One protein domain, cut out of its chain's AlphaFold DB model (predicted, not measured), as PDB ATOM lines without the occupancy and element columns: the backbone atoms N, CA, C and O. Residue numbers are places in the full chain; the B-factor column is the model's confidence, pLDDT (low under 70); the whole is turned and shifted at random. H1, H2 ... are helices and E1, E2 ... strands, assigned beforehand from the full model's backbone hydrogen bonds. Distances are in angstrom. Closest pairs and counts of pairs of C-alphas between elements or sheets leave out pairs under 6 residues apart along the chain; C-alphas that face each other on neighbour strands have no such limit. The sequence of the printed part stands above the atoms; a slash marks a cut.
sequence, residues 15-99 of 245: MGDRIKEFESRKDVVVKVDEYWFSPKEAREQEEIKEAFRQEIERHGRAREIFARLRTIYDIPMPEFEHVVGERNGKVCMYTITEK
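AT A GLANCE: This is residues 15 to 99 of the 245 residues of an uncharacterized protein of Candidatus Jorgensenbacteria bacterium RIFCSPLOWO2_01_FULL_45_25b (UniProt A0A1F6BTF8). A narrow, strongly twisted sheet of three strands is the middle slab, with the long helix H3 running along one face and the short helix H1 over the other, three layers in all. H3 and the loops at its ends make the longest axis, and the small helix H2 sits at the corner where the chain turns into H3. The 85 printed residues hold three named helices and three named strands in the order H1 E1 H2 H3 E2 E3, of mixed class; the sheet runs E1 E3 E2, all antiparallel. The whole is only just loose, close to compact, with a radius of gyration of the C-alphas of 14.6 A, and only just flat, spanning 44 by 29 by 15 A.

HOW THE PARTS SIT: H1, residues 15 to 23, is on the sheet of E1, residues 28 to 34, E3, residues 90 to 98, and E2, residues 80 to 87, at a height over the sheet of 7.9 A. Its closest C-alphas to E2 are those of Met 15 and Gly 85, 6.2 A apart, and to E1 those of Glu 23 and Val 30, 6.6 A. E1 and E3 are antiparallel at 159 degrees, with N 31 and O 95 within hydrogen-bond range at 2.8 A. H2, residues 41 to 44, and H3, residues 46 to 71, touch only at the corner, where the closest C-alphas, of Ala 42 and Lys 49, are 4.9 A apart. H3 is on the face opposite to H1 at a height of 10.3 A and runs along the strands, at 7 degrees to E2 on the local plane; the closest C-alphas of H3 and E2, of His 59 and His 82, are 7.1 A apart. E1, H2 and H3, and E2 form a split strand-helix-strand unit, two strands running the same way with E3 between them, and its crossover is right-handed. E2 bends by 61 degrees at residue 84 and forms a hairpin with E3, antiparallel at 153 degrees, with N 94 and O 83 at 2.8 A, within hydrogen-bond range. Every O i to N i+4 pair is within hydrogen-bond range in H3, 4 of 5 are in H1, and H2 is too short for such a pair.

IN THESE COORDINATES: H1 begins with C-alpha 15 at (8.995, 37.593, 26.391) and is 12.9 A long. E1 measures 19.1 A, H2 5.2 A, E2 19.9 A and E3 25.3 A from first to last C-alpha. H3 runs 37.1 A from C-alpha 46 at (-10.882, 43.101, 37.571) to C-alpha 71, and E3 ends with C-alpha 98 at (4.493, 37.953, 7.354).

THE WHOLE: The two C-alphas farthest apart, of Glu 44 and Asp 74, are 43.7 A apart. The printed part has no cut and no long link. Mean pLDDT of the printed part is 83.2, and residues 15 to 23 are under 70.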
ATOM      1  N   MET A  15       9.436  37.273  27.749       51.25
ATOM      2  CA  MET A  15       8.995  37.593  26.391       51.25
ATOM      3  C   MET A  15       9.563  38.898  25.822       51.25
ATOM      4  O   MET A  15       9.613  39.044  24.599       51.25
ATOM      5  N   GLY A  16      10.059  39.807  26.668       49.72
ATOM      6  CA  GLY A  16      10.693  41.060  26.239       49.72
ATOM      7  C   GLY A  16      11.912  40.861  25.325       49.72
ATOM      8  O   GLY A  16      12.138  41.664  24.418       49.72
ATOM      9  N   ASP A  17      12.663  39.770  25.512       51.81
ATOM     10  CA  ASP A  17      13.824  39.445  24.674       51.81
ATOM     11  C   ASP A  17      13.417  38.817  23.328       51.81
ATOM     12  O   ASP A  17      13.999  39.168  22.302       51.81
ATOM     13  N   ARG A  18      12.343  38.009  23.282       53.78
ATOM     14  CA  ARG A  18      11.801  37.429  22.031       53.78
ATOM     15  C   ARG A  18      11.275  38.494  21.062       53.78
ATOM     16  O   ARG A  18      11.326  38.319  19.852       53.78
ATOM     17  N   ILE A  19      10.797  39.629  21.568       58.53
ATOM     18  CA  ILE A  19      10.281  40.725  20.729       58.53
ATOM     19  C   ILE A  19      11.400  41.413  19.939       58.53
ATOM     20  O   ILE A  19      11.219  41.694  18.753       58.53
ATOM     21  N   LYS A  20      12.575  41.628  20.549       58.44
ATOM     22  CA  LYS A  20      13.751  42.161  19.831       58.44
ATOM     23  C   LYS A  20      14.197  41.223  18.712       58.44
ATOM     24  O   LYS A  20      14.662  41.687  17.671       58.44
ATOM     25  N   GLU A  21      14.028  39.913  18.903       60.22
ATOM     26  CA  GLU A  21      14.298  38.922  17.860       60.22
ATOM     27  C   GLU A  21      13.364  39.130  16.656       60.22
ATOM     28  O   GLU A  21      13.843  39.121  15.522       60.22
ATOM     29  N   PHE A  22      12.075  39.427  16.869       66.12
ATOM     30  CA  PHE A  22      11.139  39.746  15.782       66.12
ATOM     31  C   PHE A  22      11.382  41.119  15.140       66.12
ATOM     32  O   PHE A  22      11.300  41.225  13.920       66.12
ATOM     33  N   GLU A  23      11.740  42.154  15.907       64.88
ATOM     34  CA  GLU A  23      12.087  43.475  15.344       64.88
ATOM     35  C   GLU A  23      13.331  43.414  14.433       64.88
ATOM     36  O   GLU A  23      13.484  44.231  13.525       64.88
ATOM     37  N   SER A  24      14.213  42.430  14.644       71.44
ATOM     38  CA  SER A  24      15.405  42.210  13.815       71.44
ATOM     39  C   SER A  24      15.150  41.393  12.538       71.44
ATOM     40  O   SER A  24      15.999  41.358  11.638       71.44
ATOM     41  N   ARG A  25      13.985  40.738  12.434       75.62
ATOM     42  CA  ARG A  25      13.612  39.882  11.303       75.62
ATOM     43  C   ARG A  25      13.097  40.714  10.131       75.62
ATOM     44  O   ARG A  25      12.166  41.497  10.261       75.62
ATOM     45  N   LYS A  26      13.694  40.521   8.952       79.25
ATOM     46  CA  LYS A  26      13.331  41.262   7.725       79.25
ATOM     47  C   LYS A  26      12.082  40.722   7.022       79.25
ATOM     48  O   LYS A  26      11.550  41.394   6.143       79.25
ATOM     49  N   ASP A  27      11.661  39.513   7.377       82.62
ATOM     50  CA  ASP A  27      10.568  38.762   6.759       82.62
ATOM     51  C   ASP A  27       9.208  38.967   7.437       82.62
ATOM     52  O   ASP A  27       8.196  38.474   6.943       82.62
ATOM     53  N   VAL A  28       9.161  39.732   8.529       85.69
ATOM     54  CA  VAL A  28       7.929  40.038   9.263       85.69
ATOM     55  C   VAL A  28       7.765  41.541   9.475       85.69
ATOM     56  O   VAL A  28       8.720  42.315   9.418       85.69
ATOM     57  N   VAL A  29       6.529  41.952   9.727       82.38
ATOM     58  CA  VAL A  29       6.160  43.273  10.234       82.38
ATOM     59  C   VAL A  29       5.630  43.085  11.648       82.38
ATOM     60  O   VAL A  29       4.775  42.232  11.877       82.38
ATOM     61  N   VAL A  30       6.131  43.882  12.592       83.25
ATOM     62  CA  VAL A  30       5.672  43.873  13.984       83.25
ATOM     63  C   VAL A  30       4.914  45.165  14.264       83.25
ATOM     64  O   VAL A  30       5.484  46.256  14.192       83.25
ATOM     65  N   LYS A  31       3.628  45.049  14.588       83.88
ATOM     66  CA  LYS A  31       2.810  46.140  15.124       83.88
ATOM     67  C   LYS A  31       2.748  46.013  16.642       83.88
ATOM     68  O   LYS A  31       2.644  44.905  17.158       83.88
ATOM     69  N   VAL A  32       2.803  47.143  17.342       83.94
ATOM     70  CA  VAL A  32       2.703  47.191  18.805       83.94
ATOM     71  C   VAL A  32       1.540  48.085  19.193       83.94
ATOM     72  O   VAL A  32       1.545  49.272  18.868       83.94
ATOM     73  N   ASP A  33       0.577  47.517  19.908       84.44
ATOM     74  CA  ASP A  33      -0.516  48.247  20.540       84.44
ATOM     75  C   ASP A  33      -0.235  48.314  22.052       84.44
ATOM     76  O   ASP A  33      -0.334  47.313  22.764       84.44
ATOM     77  N   GLU A  34       0.200  49.482  22.541       85.56
ATOM     78  CA  GLU A  34       0.423  49.727  23.974       85.56
ATOM     79  C   GLU A  34      -0.892  50.104  24.668       85.56
ATOM     80  O   GLU A  34      -1.590  51.028  24.242       85.56
ATOM     81  N   TYR A  35      -1.198  49.445  25.784       85.75
ATOM     82  CA  TYR A  35      -2.362  49.764  26.606       85.75
ATOM     83  C   TYR A  35      -2.006  50.768  27.707       85.75
ATOM     84  O   TYR A  35      -0.845  50.956  28.073       85.75
ATOM     85  N   TRP A  36      -3.008  51.463  28.251       84.94
ATOM     86  CA  TRP A  36      -2.790  52.537  29.231       84.94
ATOM     87  C   TRP A  36      -2.449  52.045  30.646       84.94
ATOM     88  O   TRP A  36      -2.184  52.875  31.511       84.94
ATOM     89  N   PHE A  37      -2.444  50.732  30.882       85.00
ATOM     90  CA  PHE A  37      -2.257  50.115  32.194       85.00
ATOM     91  C   PHE A  37      -0.996  49.243  32.266       85.00
ATOM     92  O   PHE A  37      -0.521  48.672  31.280       85.00
ATOM     93  N   SER A  38      -0.454  49.135  33.474       86.00
ATOM     94  CA  SER A  38       0.693  48.295  33.812       86.00
ATOM     95  C   SER A  38       0.299  46.822  34.006       86.00
ATOM     96  O   SER A  38      -0.856  46.513  34.320       86.00
ATOM     97  N   PRO A  39       1.262  45.882  33.931       82.12
ATOM     98  CA  PRO A  39       1.015  44.475  34.257       82.12
ATOM     99  C   PRO A  39       0.519  44.249  35.691       82.12
ATOM    100  O   PRO A  39      -0.120  43.243  35.991       82.12
ATOM    101  N   LYS A  40       0.834  45.161  36.621       85.12
ATOM    102  CA  LYS A  40       0.302  45.111  37.988       85.12
ATOM    103  C   LYS A  40      -1.194  45.430  37.996       85.12
ATOM    104  O   LYS A  40      -1.973  44.653  38.537       85.12
ATOM    105  N   GLU A  41      -1.593  46.516  37.344       84.06
ATOM    106  CA  GLU A  41      -2.999  46.922  37.245       84.06
ATOM    107  C   GLU A  41      -3.848  45.866  36.528       84.06
ATOM    108  O   GLU A  41      -4.913  45.519  37.025       84.06
ATOM    109  N   ALA A  42      -3.333  45.260  35.452       82.88
ATOM    110  CA  ALA A  42      -3.999  44.156  34.754       82.88
ATOM    111  C   ALA A  42      -4.191  42.883  35.605       82.88
ATOM    112  O   ALA A  42      -5.024  42.043  35.272       82.88
ATOM    113  N   ARG A  43      -3.427  42.717  36.695       81.06
ATOM    114  CA  ARG A  43      -3.546  41.575  37.622       81.06
ATOM    115  C   ARG A  43      -4.444  41.863  38.818       81.06
ATOM    116  O   ARG A  43      -5.066  40.941  39.334       81.06
ATOM    117  N   GLU A  44      -4.459  43.108  39.281       86.25
ATOM    118  CA  GLU A  44      -5.099  43.495  40.542       86.25
ATOM    119  C   GLU A  44      -6.471  44.155  40.345       86.25
ATOM    120  O   GLU A  44      -7.267  44.174  41.283       86.25
ATOM    121  N   GLN A  45      -6.772  44.680  39.150       89.50
ATOM    122  CA  GLN A  45      -8.040  45.349  38.849       89.50
ATOM    123  C   GLN A  45      -8.883  44.511  37.880       89.50
ATOM    124  O   GLN A  45      -8.539  44.362  36.708       89.50
ATOM    125  N   GLU A  46     -10.018  43.995  38.359       88.62
ATOM    126  CA  GLU A  46     -10.882  43.101  37.571       88.62
ATOM    127  C   GLU A  46     -11.454  43.769  36.310       88.62
ATOM    128  O   GLU A  46     -11.530  43.121  35.273       88.62
ATOM    129  N   GLU A  47     -11.778  45.066  36.344       89.31
ATOM    130  CA  GLU A  47     -12.262  45.790  35.155       89.31
ATOM    131  C   GLU A  47     -11.210  45.832  34.034       89.31
ATOM    132  O   GLU A  47     -11.527  45.604  32.867       89.31
ATOM    133  N   ILE A  48      -9.941  46.073  34.385       88.25
ATOM    134  CA  ILE A  48      -8.826  46.110  33.427       88.25
ATOM    135  C   ILE A  48      -8.547  44.713  32.883       88.25
ATOM    136  O   ILE A  48      -8.356  44.530  31.681       88.25
ATOM    137  N   LYS A  49      -8.537  43.719  33.770       84.62
ATOM    138  CA  LYS A  49      -8.334  42.317  33.416       84.62
ATOM    139  C   LYS A  49      -9.400  41.821  32.442       84.62
ATOM    140  O   LYS A  49      -9.065  41.164  31.459       84.62
ATOM    141  N   GLU A  50     -10.662  42.168  32.683       86.50
ATOM    142  CA  GLU A  50     -11.776  41.811  31.809       86.50
ATOM    143  C   GLU A  50     -11.693  42.528  30.457       86.50
ATOM    144  O   GLU A  50     -11.818  41.880  29.418       86.50
ATOM    145  N   ALA A  51     -11.403  43.832  30.441       84.88
ATOM    146  CA  ALA A  51     -11.203  44.572  29.194       84.88
ATOM    147  C   ALA A  51     -10.062  43.975  28.353       84.88
ATOM    148  O   ALA A  51     -10.194  43.798  27.142       84.88
ATOM    149  N   PHE A  52      -8.952  43.601  28.993       85.19
ATOM    150  CA  PHE A  52      -7.824  42.986  28.302       85.19
ATOM    151  C   PHE A  52      -8.140  41.572  27.793       85.19
ATOM    152  O   PHE A  52      -7.759  41.219  26.677       85.19
ATOM    153  N   ARG A  53      -8.898  40.777  28.562       85.69
ATOM    154  CA  ARG A  53      -9.400  39.466  28.122       85.69
ATOM    155  C   ARG A  53     -10.254  39.588  26.859       85.69
ATOM    156  O   ARG A  53     -10.065  38.808  25.930       85.69
ATOM    157  N   GLN A  54     -11.140  40.580  26.797       87.25
ATOM    158  CA  GLN A  54     -11.988  40.820  25.623       87.25
ATOM    159  C   GLN A  54     -11.172  41.178  24.374       87.25
ATOM    160  O   GLN A  54     -11.499  40.714  23.281       87.25
ATOM    161  N   GLU A  55     -10.089  41.946  24.518       84.31
ATOM    162  CA  GLU A  55      -9.172  42.215  23.404       84.31
ATOM    163  C   GLU A  55      -8.476  40.940  22.917       84.31
ATOM    164  O   GLU A  55      -8.467  40.669  21.715       84.31
ATOM    165  N   ILE A  56      -7.966  40.104  23.827       84.00
ATOM    166  CA  ILE A  56      -7.366  38.806  23.472       84.00
ATOM    167  C   ILE A  56      -8.376  37.929  22.715       84.00
ATOM    168  O   ILE A  56      -8.053  37.372  21.665       84.00
ATOM    169  N   GLU A  57      -9.616  37.839  23.200       88.56
ATOM    170  CA  GLU A  57     -10.686  37.073  22.547       88.56
ATOM    171  C   GLU A  57     -11.024  37.616  21.155       88.56
ATOM    172  O   GLU A  57     -11.244  36.848  20.215       88.56
ATOM    173  N   ARG A  58     -11.034  38.941  20.988       86.69
ATOM    174  CA  ARG A  58     -11.234  39.588  19.685       86.69
ATOM    175  C   ARG A  58     -10.124  39.217  18.698       86.69
ATOM    176  O   ARG A  58     -10.430  38.893  17.550       86.69
ATOM    177  N   HIS A  59      -8.866  39.196  19.134       85.12
ATOM    178  CA  HIS A  59      -7.737  38.756  18.307       85.12
ATOM    179  C   HIS A  59      -7.797  37.259  17.967       85.12
ATOM    180  O   HIS A  59      -7.480  36.873  16.838       85.12
ATOM    181  N   GLY A  60      -8.242  36.420  18.907       87.00
ATOM    182  CA  GLY A  60      -8.486  34.994  18.670       87.00
ATOM    183  C   GLY A  60      -9.506  34.768  17.552       87.00
ATOM    184  O   GLY A  60      -9.217  34.063  16.585       87.00
ATOM    185  N   ARG A  61     -10.647  35.460  17.617       90.12
ATOM    186  CA  ARG A  61     -11.684  35.414  16.574       90.12
ATOM    187  C   ARG A  61     -11.194  35.923  15.217       90.12
ATOM    188  O   ARG A  61     -11.439  35.294  14.191       90.12
ATOM    189  N   ALA A  62     -10.428  37.016  15.197       87.94
ATOM    190  CA  ALA A  62      -9.817  37.526  13.966       87.94
ATOM    191  C   ALA A  62      -8.925  36.471  13.285       87.94
ATOM    192  O   ALA A  62      -8.995  36.276  12.070       87.94
ATOM    193  N   ARG A  63      -8.126  35.742  14.075       88.38
ATOM    194  CA  ARG A  63      -7.281  34.642  13.589       88.38
ATOM    195  C   ARG A  63      -8.096  33.508  12.978       88.38
ATOM    196  O   ARG A  63      -7.701  32.988  11.937       88.38
ATOM    197  N   GLU A  64      -9.218  33.138  13.585       90.62
ATOM    198  CA  GLU A  64     -10.110  32.101  13.051       90.62
ATOM    199  C   GLU A  64     -10.715  32.508  11.703       90.62
ATOM    200  O   GLU A  64     -10.681  31.722  10.752       90.62
ATOM    201  N   ILE A  65     -11.188  33.753  11.578       92.06
ATOM    202  CA  ILE A  65     -11.725  34.274  10.313       92.06
ATOM    203  C   ILE A  65     -10.652  34.287   9.222       92.06
ATOM    204  O   ILE A  65     -10.909  33.827   8.111       92.06
ATOM    205  N   PHE A  66      -9.432  34.744   9.517       91.75
ATOM    206  CA  PHE A  66      -8.370  34.801   8.504       91.75
ATOM    207  C   PHE A  66      -7.874  33.401   8.129       91.75
ATOM    208  O   PHE A  66      -7.606  33.127   6.959       91.75
ATOM    209  N   ALA A  67      -7.832  32.470   9.088       91.31
ATOM    210  CA  ALA A  67      -7.561  31.067   8.799       91.31
ATOM    211  C   ALA A  67      -8.627  30.471   7.867       91.31
ATOM    212  O   ALA A  67      -8.270  29.777   6.914       91.31
ATOM    213  N   ARG A  68      -9.912  30.774   8.088       93.12
ATOM    214  CA  ARG A  68     -11.015  30.358   7.207       93.12
ATOM    215  C   ARG A  68     -10.896  30.970   5.809       93.12
ATOM    216  O   ARG A  68     -10.962  30.221   4.839       93.12
ATOM    217  N   LEU A  69     -10.653  32.277   5.686       94.50
ATOM    218  CA  LEU A  69     -10.411  32.948   4.393       94.50
ATOM    219  C   LEU A  69      -9.304  32.257   3.595       94.50
ATOM    220  O   LEU A  69      -9.466  31.976   2.410       94.50
ATOM    221  N   ARG A  70      -8.215  31.895   4.266       93.75
ATOM    222  CA  ARG A  70      -7.082  31.234   3.628       93.75
ATOM    223  C   ARG A  70      -7.321  29.770   3.264       93.75
ATOM    224  O   ARG A  70      -6.852  29.333   2.225       93.75
ATOM    225  N   THR A  71      -7.961  28.998   4.139       94.56
ATOM    226  CA  THR A  71      -8.029  27.526   4.008       94.56
ATOM    227  C   THR A  71      -9.299  27.017   3.340       94.56
ATOM    228  O   THR A  71      -9.279  25.932   2.772       94.56
ATOM    229  N   ILE A  72     -10.399  27.766   3.433       96.19
ATOM    230  CA  ILE A  72     -11.700  27.390   2.859       96.19
ATOM    231  C   ILE A  72     -11.955  28.151   1.558       96.19
ATOM    232  O   ILE A  72     -12.526  27.592   0.625       96.19
ATOM    233  N   TYR A  73     -11.529  29.416   1.488       96.50
ATOM    234  CA  TYR A  73     -11.779  30.286   0.336       96.50
ATOM    235  C   TYR A  73     -10.545  30.524  -0.537       96.50
ATOM    236  O   TYR A  73     -10.633  31.293  -1.490       96.50
ATOM    237  N   ASP A  74      -9.417  29.880  -0.215       95.12
ATOM    238  CA  ASP A  74      -8.141  29.984  -0.934       95.12
ATOM    239  C   ASP A  74      -7.664  31.435  -1.157       95.12
ATOM    240  O   ASP A  74      -6.949  31.736  -2.115       95.12
ATOM    241  N   ILE A  75      -8.043  32.358  -0.265       95.38
ATOM    242  CA  ILE A  75      -7.636  33.766  -0.333       95.38
ATOM    243  C   ILE A  75      -6.206  33.876   0.208       95.38
ATOM    244  O   ILE A  75      -5.971  33.558   1.381       95.38
ATOM    245  N   PRO A  76      -5.230  34.361  -0.584       92.56
ATOM    246  CA  PRO A  76      -3.876  34.539  -0.086       92.56
ATOM    247  C   PRO A  76      -3.851  35.615   1.001       92.56
ATOM    248  O   PRO A  76      -4.142  36.784   0.755       92.56
ATOM    249  N   MET A  77      -3.480  35.213   2.210       91.81
ATOM    250  CA  MET A  77      -3.316  36.096   3.362       91.81
ATOM    251  C   MET A  77      -1.983  35.789   4.048       91.81
ATOM    252  O   MET A  77      -1.589  34.614   4.101       91.81
ATOM    253  N   PRO A  78      -1.273  36.804   4.567       88.12
ATOM    254  CA  PRO A  78      -0.124  36.562   5.422       88.12
ATOM    255  C   PRO A  78      -0.576  35.893   6.724       88.12
ATOM    256  O   PRO A  78      -1.630  36.208   7.280       88.12
ATOM    257  N   GLU A  79       0.232  34.965   7.223       85.56
ATOM    258  CA  GLU A  79       0.094  34.497   8.593       85.56
ATOM    259  C   GLU A  79       0.420  35.623   9.558       85.56
ATOM    260  O   GLU A  79       1.298  36.456   9.314       85.56
ATOM    261  N   PHE A  80      -0.290  35.622  10.677       84.31
ATOM    262  CA  PHE A  80       0.025  36.494  11.784       84.31
ATOM    263  C   PHE A  80      -0.176  35.789  13.115       84.31
ATOM    264  O   PHE A  80      -0.978  34.859  13.260       84.31
ATOM    265  N   GLU A  81       0.562  36.279  14.094       83.94
ATOM    266  CA  GLU A  81       0.529  35.847  15.478       83.94
ATOM    267  C   GLU A  81       0.311  37.065  16.373       83.94
ATOM    268  O   GLU A  81       0.807  38.158  16.091       83.94
ATOM    269  N   HIS A  82      -0.451  36.863  17.444       82.25
ATOM    270  CA  HIS A  82      -0.649  37.848  18.495       82.25
ATOM    271  C   HIS A  82       0.066  37.372  19.746       82.25
ATOM    272  O   HIS A  82      -0.108  36.227  20.161       82.25
ATOM    273  N   VAL A  83       0.863  38.256  20.326       82.50
ATOM    274  CA  VAL A  83       1.738  37.951  21.449       82.50
ATOM    275  C   VAL A  83       1.568  39.046  22.496       82.50
ATOM    276  O   VAL A  83       1.769  40.224  22.206       82.50
ATOM    277  N   VAL A  84       1.195  38.674  23.719       81.69
ATOM    278  CA  VAL A  84       1.080  39.621  24.836       81.69
ATOM    279  C   VAL A  84       2.452  39.838  25.457       81.69
ATOM    280  O   VAL A  84       3.166  38.879  25.724       81.69
ATOM    281  N   GLY A  85       2.817  41.086  25.735       79.94
ATOM    282  CA  GLY A  85       4.077  41.390  26.401       79.94
ATOM    283  C   GLY A  85       4.033  42.667  27.228       79.94
ATOM    284  O   GLY A  85       2.969  43.180  27.582       79.94
ATOM    285  N   GLU A  86       5.227  43.168  27.535       81.50
ATOM    286  CA  GLU A  86       5.428  44.420  28.254       81.50
ATOM    287  C   GLU A  86       6.383  45.332  27.478       81.50
ATOM    288  O   GLU A  86       7.465  44.914  27.057       81.50
ATOM    289  N   ARG A  87       6.009  46.607  27.337       79.12
ATOM    290  CA  ARG A  87       6.863  47.662  26.786       79.12
ATOM    291  C   ARG A  87       6.740  48.905  27.647       79.12
ATOM    292  O   ARG A  87       5.638  49.351  27.945       79.12
ATOM    293  N   ASN A  88       7.873  49.481  28.050       84.12
ATOM    294  CA  ASN A  88       7.908  50.718  28.840       84.12
ATOM    295  C   ASN A  88       7.057  50.663  30.136       84.12
ATOM    296  O   ASN A  88       6.449  51.663  30.514       84.12
ATOM    297  N   GLY A  89       6.986  49.505  30.810       82.44
ATOM    298  CA  GLY A  89       6.185  49.326  32.031       82.44
ATOM    299  C   GLY A  89       4.679  49.146  31.803       82.44
ATOM    300  O   GLY A  89       3.910  49.141  32.767       82.44
ATOM    301  N   LYS A  90       4.242  49.024  30.545       84.50
ATOM    302  CA  LYS A  90       2.842  48.863  30.141       84.50
ATOM    303  C   LYS A  90       2.617  47.517  29.483       84.50
ATOM    304  O   LYS A  90       3.506  47.001  28.806       84.50
ATOM    305  N   VAL A  91       1.409  46.987  29.640       84.38
ATOM    306  CA  VAL A  91       0.960  45.836  28.853       84.38
ATOM    307  C   VAL A  91       0.848  46.256  27.390       84.38
ATOM    308  O   VAL A  91       0.369  47.351  27.082       84.38
ATOM    309  N   CYS A  92       1.272  45.390  26.480       84.19
ATOM    310  CA  CYS A  92       1.126  45.597  25.046       84.19
ATOM    311  C   CYS A  92       0.760  44.299  24.326       84.19
ATOM    312  O   CYS A  92       1.049  43.195  24.795       84.19
ATOM    313  N   MET A  93       0.122  44.455  23.169       85.06
ATOM    314  CA  MET A  93      -0.112  43.385  22.207       85.06
ATOM    315  C   MET A  93       0.820  43.590  21.015       85.06
ATOM    316  O   MET A  93       0.847  44.663  20.410       85.06
ATOM    317  N   TYR A  94       1.582  42.556  20.681       83.38
ATOM    318  CA  TYR A  94       2.396  42.494  19.478       83.38
ATOM    319  C   TYR A  94       1.649  41.700  18.421       83.38
ATOM    320  O   TYR A  94       1.324  40.535  18.647       83.38
ATOM    321  N   THR A  95       1.419  42.304  17.261       85.19
ATOM    322  CA  THR A  95       0.971  41.575  16.074       85.19
ATOM    323  C   THR A  95       2.159  41.384  15.149       85.19
ATOM    324  O   THR A  95       2.724  42.358  14.652       85.19
ATOM    325  N   ILE A  96       2.544  40.132  14.930       86.62
ATOM    326  CA  ILE A  96       3.649  39.748  14.053       86.62
ATOM    327  C   ILE A  96       3.023  39.170  12.795       86.62
ATOM    328  O   ILE A  96       2.353  38.149  12.877       86.62
ATOM    329  N   THR A  97       3.227  39.803  11.645       86.69
ATOM    330  CA  THR A  97       2.630  39.390  10.366       86.69
ATOM    331  C   THR A  97       3.726  39.144   9.342       86.69
ATOM    332  O   THR A  97       4.701  39.893   9.300       86.69
ATOM    333  N   GLU A  98       3.584  38.126   8.494       89.12
ATOM    334  CA  GLU A  98       4.493  37.953   7.354       89.12
ATOM    335  C   GLU A  98       4.507  39.215   6.484       89.12
ATOM    336  O   GLU A  98       3.465  39.767   6.119       89.12
ATOM    337  N   LYS A  99       5.706  39.682   6.137       87.75
ATOM    338  CA  LYS A  99       5.864  40.867   5.303       87.75
ATOM    339  C   LYS A  99       5.545  40.522   3.851       87.75
ATOM    340  O   LYS A  99       6.168  39.635   3.269       87.75
TER     341      LYS A  99